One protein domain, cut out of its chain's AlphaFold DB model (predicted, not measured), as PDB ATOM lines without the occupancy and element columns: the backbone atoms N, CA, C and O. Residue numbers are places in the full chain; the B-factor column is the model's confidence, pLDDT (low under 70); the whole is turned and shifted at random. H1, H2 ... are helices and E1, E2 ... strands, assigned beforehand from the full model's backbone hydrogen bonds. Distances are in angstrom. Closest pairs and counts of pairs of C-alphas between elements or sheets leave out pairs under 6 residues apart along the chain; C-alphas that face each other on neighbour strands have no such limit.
ATOM      1  N   CYS A 486     -50.110 -34.054  43.293       76.69
ATOM      2  CA  CYS A 486     -50.579 -34.791  42.133       76.69
ATOM      3  C   CYS A 486     -49.403 -35.020  41.177       76.69
ATOM      4  O   CYS A 486     -48.684 -34.081  40.819       76.69
ATOM      5  N   LEU A 487     -49.195 -36.277  40.782       78.69
ATOM      6  CA  LEU A 487     -48.297 -36.642  39.690       78.69
ATOM      7  C   LEU A 487     -49.153 -36.921  38.459       78.69
ATOM      8  O   LEU A 487     -49.982 -37.829  38.469       78.69
ATOM      9  N   VAL A 488     -48.948 -36.132  37.414       83.12
ATOM     10  CA  VAL A 488     -49.656 -36.244  36.141       83.12
ATOM     11  C   VAL A 488     -48.644 -36.650  35.082       83.12
ATOM     12  O   VAL A 488     -47.573 -36.062  34.990       83.12
ATOM     13  N   TYR A 489     -48.966 -37.654  34.278       84.44
ATOM     14  CA  TYR A 489     -48.109 -38.111  33.185       84.44
ATOM     15  C   TYR A 489     -48.692 -37.665  31.846       84.44
ATOM     16  O   TYR A 489     -49.912 -37.567  31.708       84.44
ATOM     17  N   ASP A 490     -47.834 -37.410  30.855       87.25
ATOM     18  CA  ASP A 490     -48.308 -37.174  29.491       87.25
ATOM     19  C   ASP A 490     -48.944 -38.457  28.942       87.25
ATOM     20  O   ASP A 490     -48.296 -39.507  28.879       87.25
ATOM     21  N   GLN A 491     -50.208 -38.376  28.526       90.31
ATOM     22  CA  GLN A 491     -50.936 -39.539  28.028       90.31
ATOM     23  C   GLN A 491     -50.233 -40.186  26.822       90.31
ATOM     24  O   GLN A 491     -50.151 -41.408  26.753       90.31
ATOM     25  N   ASN A 492     -49.640 -39.399  25.916       90.06
ATOM     26  CA  ASN A 492     -48.955 -39.938  24.738       90.06
ATOM     27  C   ASN A 492     -47.674 -40.690  25.111       90.06
ATOM     28  O   ASN A 492     -47.276 -41.630  24.418       90.06
ATOM     29  N   GLU A 493     -46.981 -40.257  26.166       89.12
ATOM     30  CA  GLU A 493     -45.812 -40.962  26.687       89.12
ATOM     31  C   GLU A 493     -46.227 -42.308  27.289       89.12
ATOM     32  O   GLU A 493     -45.655 -43.341  26.930       89.12
ATOM     33  N   ILE A 494     -47.280 -42.316  28.114       91.00
ATOM     34  CA  ILE A 494     -47.842 -43.541  28.697       91.00
ATOM     35  C   ILE A 494     -48.303 -44.512  27.608       91.00
ATOM     36  O   ILE A 494     -47.957 -45.692  27.669       91.00
ATOM     37  N   ASP A 495     -48.987 -44.032  26.572       91.50
ATOM     38  CA  ASP A 495     -49.469 -44.871  25.472       91.50
ATOM     39  C   ASP A 495     -48.309 -45.512  24.688       91.50
ATOM     40  O   ASP A 495     -48.347 -46.704  24.363       91.50
ATOM     41  N   LYS A 496     -47.219 -44.769  24.438       88.81
ATOM     42  CA  LYS A 496     -46.002 -45.308  23.799       88.81
ATOM     43  C   LYS A 496     -45.335 -46.387  24.652       88.81
ATOM     44  O   LYS A 496     -44.877 -47.399  24.116       88.81
ATOM     45  N   LEU A 497     -45.251 -46.178  25.965       90.44
ATOM     46  CA  LEU A 497     -44.678 -47.155  26.893       90.44
ATOM     47  C   LEU A 497     -45.569 -48.397  27.018       90.44
ATOM     48  O   LEU A 497     -45.057 -49.519  27.005       90.44
ATOM     49  N   ALA A 498     -46.890 -48.217  27.048       88.31
ATOM     50  CA  ALA A 498     -47.864 -49.302  27.041       88.31
ATOM     51  C   ALA A 498     -47.765 -50.140  25.758       88.31
ATOM     52  O   ALA A 498     -47.732 -51.369  25.838       88.31
ATOM     53  N   ALA A 499     -47.621 -49.505  24.590       87.94
ATOM     54  CA  ALA A 499     -47.416 -50.199  23.318       87.94
ATOM     55  C   ALA A 499     -46.119 -51.029  23.309       87.94
ATOM     56  O   ALA A 499     -46.125 -52.187  22.888       87.94
ATOM     57  N   LYS A 500     -45.010 -50.491  23.844       85.56
ATOM     58  CA  LYS A 500     -43.753 -51.247  24.012       85.56
ATOM     59  C   LYS A 500     -43.918 -52.442  24.957       85.56
ATOM     60  O   LYS A 500     -43.444 -53.534  24.652       85.56
ATOM     61  N   ALA A 501     -44.607 -52.253  26.083       85.62
ATOM     62  CA  ALA A 501     -44.875 -53.320  27.045       85.62
ATOM     63  C   ALA A 501     -45.785 -54.419  26.465       85.62
ATOM     64  O   ALA A 501     -45.586 -55.603  26.748       85.62
ATOM     65  N   GLN A 502     -46.757 -54.046  25.627       84.31
ATOM     66  CA  GLN A 502     -47.599 -54.989  24.887       84.31
ATOM     67  C   GLN A 502     -46.802 -55.762  23.829       84.31
ATOM     68  O   GLN A 502     -46.957 -56.979  23.738       84.31
ATOM     69  N   GLY A 503     -45.913 -55.095  23.085       82.62
ATOM     70  CA  GLY A 503     -45.016 -55.747  22.124       82.62
ATOM     71  C   GLY A 503     -44.140 -56.821  22.776       82.62
ATOM     72  O   GLY A 503     -44.130 -57.969  22.333       82.62
ATOM     73  N   ASP A 504     -43.494 -56.495  23.898       82.75
ATOM     74  CA  ASP A 504     -42.698 -57.463  24.666       82.75
ATOM     75  C   ASP A 504     -43.553 -58.584  25.264       82.75
ATOM     76  O   ASP A 504     -43.120 -59.731  25.300       82.75
ATOM     77  N   ARG A 505     -44.794 -58.310  25.692       81.44
ATOM     78  CA  ARG A 505     -45.710 -59.360  26.166       81.44
ATOM     79  C   ARG A 505     -45.982 -60.404  25.078       81.44
ATOM     80  O   ARG A 505     -45.962 -61.598  25.382       81.44
ATOM     81  N   SER A 506     -46.183 -59.969  23.836       79.19
ATOM     82  CA  SER A 506     -46.352 -60.861  22.681       79.19
ATOM     83  C   SER A 506     -45.077 -61.668  22.398       79.19
ATOM     84  O   SER A 506     -45.143 -62.886  22.225       79.19
ATOM     85  N   GLU A 507     -43.898 -61.039  22.448       78.19
ATOM     86  CA  GLU A 507     -42.612 -61.740  22.306       78.19
ATOM     87  C   GLU A 507     -42.325 -62.726  23.448       78.19
ATOM     88  O   GLU A 507     -41.737 -63.787  23.221       78.19
ATOM     89  N   ARG A 508     -42.730 -62.404  24.681       81.69
ATOM     90  CA  ARG A 508     -42.581 -63.277  25.853       81.69
ATOM     91  C   ARG A 508     -43.416 -64.538  25.727       81.69
ATOM     92  O   ARG A 508     -42.912 -65.617  26.042       81.69
ATOM     93  N   GLN A 509     -44.651 -64.412  25.242       77.00
ATOM     94  CA  GLN A 509     -45.524 -65.557  24.979       77.00
ATOM     95  C   GLN A 509     -44.957 -66.451  23.871       77.00
ATOM     96  O   GLN A 509     -44.928 -67.669  24.037       77.00
ATOM     97  N   ALA A 510     -44.422 -65.863  22.797       76.75
ATOM     98  CA  ALA A 510     -43.775 -66.616  21.721       76.75
ATOM     99  C   ALA A 510     -42.488 -67.335  22.181       76.75
ATOM    100  O   ALA A 510     -42.231 -68.465  21.774       76.75
ATOM    101  N   ASN A 511     -41.702 -66.710  23.066       77.44
ATOM    102  CA  ASN A 511     -40.399 -67.214  23.517       77.44
ATOM    103  C   ASN A 511     -40.413 -67.907  24.897       77.44
ATOM    104  O   ASN A 511     -39.343 -68.150  25.453       77.44
ATOM    105  N   LYS A 512     -41.591 -68.195  25.475       79.44
ATOM    106  CA  LYS A 512     -41.766 -68.802  26.816       79.44
ATOM    107  C   LYS A 512     -40.943 -68.126  27.929       79.44
ATOM    108  O   LYS A 512     -40.368 -68.795  28.786       79.44
ATOM    109  N   ARG A 513     -40.866 -66.790  27.927       77.31
ATOM    110  CA  ARG A 513     -40.193 -66.027  28.994       77.31
ATOM    111  C   ARG A 513     -41.202 -65.575  30.047       77.31
ATOM    112  O   ARG A 513     -42.196 -64.938  29.710       77.31
ATOM    113  N   ASN A 514     -40.899 -65.827  31.320       76.69
ATOM    114  CA  ASN A 514     -41.787 -65.462  32.433       76.69
ATOM    115  C   ASN A 514     -41.724 -63.969  32.797       76.69
ATOM    116  O   ASN A 514     -42.714 -63.417  33.273       76.69
ATOM    117  N   SER A 515     -40.605 -63.293  32.511       76.94
ATOM    118  CA  SER A 515     -40.359 -61.909  32.944       76.94
ATOM    119  C   SER A 515     -39.920 -61.001  31.785       76.94
ATOM    120  O   SER A 515     -39.294 -61.496  30.841       76.94
ATOM    121  N   PRO A 516     -40.233 -59.688  31.832       79.50
ATOM    122  CA  PRO A 516     -39.733 -58.704  30.866       79.50
ATOM    123  C   PRO A 516     -38.202 -58.655  30.845       79.50
ATOM    124  O   PRO A 516     -37.551 -58.930  31.855       79.50
ATOM    125  N   SER A 517     -37.608 -58.273  29.710       78.44
ATOM    126  CA  SER A 517     -36.149 -58.126  29.639       78.44
ATOM    127  C   SER A 517     -35.648 -56.958  30.516       78.44
ATOM    128  O   SER A 517     -36.300 -55.912  30.574       78.44
ATOM    129  N   PRO A 518     -34.458 -57.059  31.148       78.94
ATOM    130  CA  PRO A 518     -33.875 -55.950  31.916       78.94
ATOM    131  C   PRO A 518     -33.670 -54.669  31.092       78.94
ATOM    132  O   PRO A 518     -33.733 -53.566  31.630       78.94
ATOM    133  N   SER A 519     -33.449 -54.810  29.778       80.00
ATOM    134  CA  SER A 519     -33.348 -53.688  28.838       80.00
ATOM    135  C   SER A 519     -34.674 -52.932  28.717       80.00
ATOM    136  O   SER A 519     -34.688 -51.707  28.801       80.00
ATOM    137  N   LEU A 520     -35.797 -53.651  28.604       82.06
ATOM    138  CA  LEU A 520     -37.120 -53.036  28.536       82.06
ATOM    139  C   LEU A 520     -37.484 -52.325  29.839       82.06
ATOM    140  O   LEU A 520     -37.957 -51.196  29.791       82.06
ATOM    141  N   ILE A 521     -37.223 -52.943  30.995       82.38
ATOM    142  CA  ILE A 521     -37.512 -52.329  32.304       82.38
ATOM    143  C   ILE A 521     -36.793 -50.979  32.438       82.38
ATOM    144  O   ILE A 521     -37.394 -50.007  32.883       82.38
ATOM    145  N   ARG A 522     -35.539 -50.880  31.974       84.00
ATOM    146  CA  ARG A 522     -34.785 -49.612  31.953       84.00
ATOM    147  C   ARG A 522     -35.346 -48.571  30.976       84.00
ATOM    148  O   ARG A 522     -35.070 -47.393  31.148       84.00
ATOM    149  N   GLN A 523     -36.096 -48.990  29.956       82.31
ATOM    150  CA  GLN A 523     -36.720 -48.102  28.966       82.31
ATOM    151  C   GLN A 523     -38.145 -47.675  29.345       82.31
ATOM    152  O   GLN A 523     -38.649 -46.706  28.778       82.31
ATOM    153  N   LEU A 524     -38.799 -48.375  30.280       85.88
ATOM    154  CA  LEU A 524     -40.127 -48.039  30.805       85.88
ATOM    155  C   LEU A 524     -40.037 -46.931  31.863       85.88
ATOM    156  O   LEU A 524     -40.437 -47.100  33.011       85.88
ATOM    157  N   THR A 525     -39.486 -45.792  31.457       83.69
ATOM    158  CA  THR A 525     -39.379 -44.587  32.286       83.69
ATOM    159  C   THR A 525     -40.268 -43.503  31.690       83.69
ATOM    160  O   THR A 525     -40.229 -43.297  30.480       83.69
ATOM    161  N   ALA A 526     -41.080 -42.862  32.532       83.62
ATOM    162  CA  ALA A 526     -41.921 -41.721  32.174       83.62
ATOM    163  C   ALA A 526     -41.589 -40.550  33.097       83.62
ATOM    164  O   ALA A 526     -41.317 -40.766  34.285       83.62
ATOM    165  N   ILE A 527     -41.625 -39.327  32.572       79.75
ATOM    166  CA  ILE A 527     -41.344 -38.126  33.360       79.75
ATOM    167  C   ILE A 527     -42.678 -37.539  33.843       79.75
ATOM    168  O   ILE A 527     -43.445 -37.027  33.029       79.75
ATOM    169  N   PRO A 528     -42.994 -37.597  35.151       79.19
ATOM    170  CA  PRO A 528     -44.212 -36.984  35.656       79.19
ATOM    171  C   PRO A 528     -44.091 -35.458  35.705       79.19
ATOM    172  O   PRO A 528     -43.074 -34.910  36.136       79.19
ATOM    173  N   TYR A 529     -45.185 -34.777  35.392       75.06
ATOM    174  CA  TYR A 529     -45.454 -33.417  35.838       75.06
ATOM    175  C   TYR A 529     -45.958 -33.467  37.281       75.06
ATOM    176  O   TYR A 529     -46.840 -34.255  37.620       75.06
ATOM    177  N   CYS A 530     -45.391 -32.641  38.157       60.88
ATOM    178  CA  CYS A 530     -45.792 -32.588  39.558       60.88
ATOM    179  C   CYS A 530     -46.493 -31.266  39.851       60.88
ATOM    180  O   CYS A 530     -45.905 -30.202  39.664       60.88
ATOM    181  N   PHE A 531     -47.719 -31.354  40.357       61.62
ATOM    182  CA  PHE A 531     -48.474 -30.225  40.888       61.62
ATOM    183  C   PHE A 531     -48.626 -30.417  42.399       61.62
ATOM    184  O   PHE A 531     -49.024 -31.489  42.855       61.62
ATOM    185  N   SER A 532     -48.281 -29.409  43.191       53.84
ATOM    186  CA  SER A 532     -48.643 -29.359  44.612       53.84
ATOM    187  C   SER A 532     -50.070 -28.829  44.733       53.84
ATOM    188  O   SER A 532     -50.352 -27.783  44.149       53.84
ATOM    189  N   VAL A 533     -50.937 -29.537  45.463       46.31
ATOM    190  CA  VAL A 533     -52.323 -29.128  45.753       46.31
ATOM    191  C   VAL A 533     -52.493 -28.894  47.248       46.31
ATOM    192  O   VAL A 533     -52.019 -29.734  48.053       46.31
TER     193      VAL A 533
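AT A GLANCE: This is residues 486 to 533 of the 533 residues of the protein "Helicase ATP-binding domain-containing protein" of Deminuibacter soli (UniProt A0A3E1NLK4). A long, narrow loop of chain goes out along one long helix, H1, and folds back through a short helix, H2, to its start, where the short strands E1 and E2 lie side by side and close one end. H1 and H2 run opposite ways with a gap between them, and the whole is a loose rod. The 48 residues printed hold two named strands and two named helices in the order E1, H1, H2, E2; the sheet, E1 - E2, is antiparallel, and the class is mixed, helices and strands. The radius of gyration of the C-alphas is 13.6 A, and the spans are 45 by 18 by 14 A.

IN THESE COORDINATES: Find C-alpha 486 at (-50.579, -34.791, 42.133), where E1, residues 486 to 488, begins. After a tight link, H1, residues 491 to 510, starts at C-alpha 491 and runs 28.7 A to C-alpha 510 at (-43.775, -66.616, 21.721). Look next for H2, residues 518 to 523, which is 8.9 A long. E2, residues 529 to 532, is 10.2 A long and ends at C-alpha 532 at (-48.643, -29.359, 44.612).

HOW THE PARTS SIT: Look first at E1 and E2, antiparallel with 162 degrees between their directions. N 486 and O 531 are 2.8 A apart and N 529 and O 488 are 2.7 A apart, both within hydrogen-bond range. H1 and H2 are close but not clearly touching; their closest C-alphas, of Ala 501 and Leu 520, are 7.9 A apart. Their lines stand at a shallow tilt of 18 degrees, opposite ways. H1 and E2 are apart, as are E1 and H2. In H1 and H2 every O i to N i+4 pair is within hydrogen-bond range.

THE WHOLE: The two C-alphas farthest apart, of Asn 511 and Val 533, are 45.7 A apart. The printed part has no cut, and none of its links is long. This model's confidence is low, with pLDDT under 70, at residues 530 to 533.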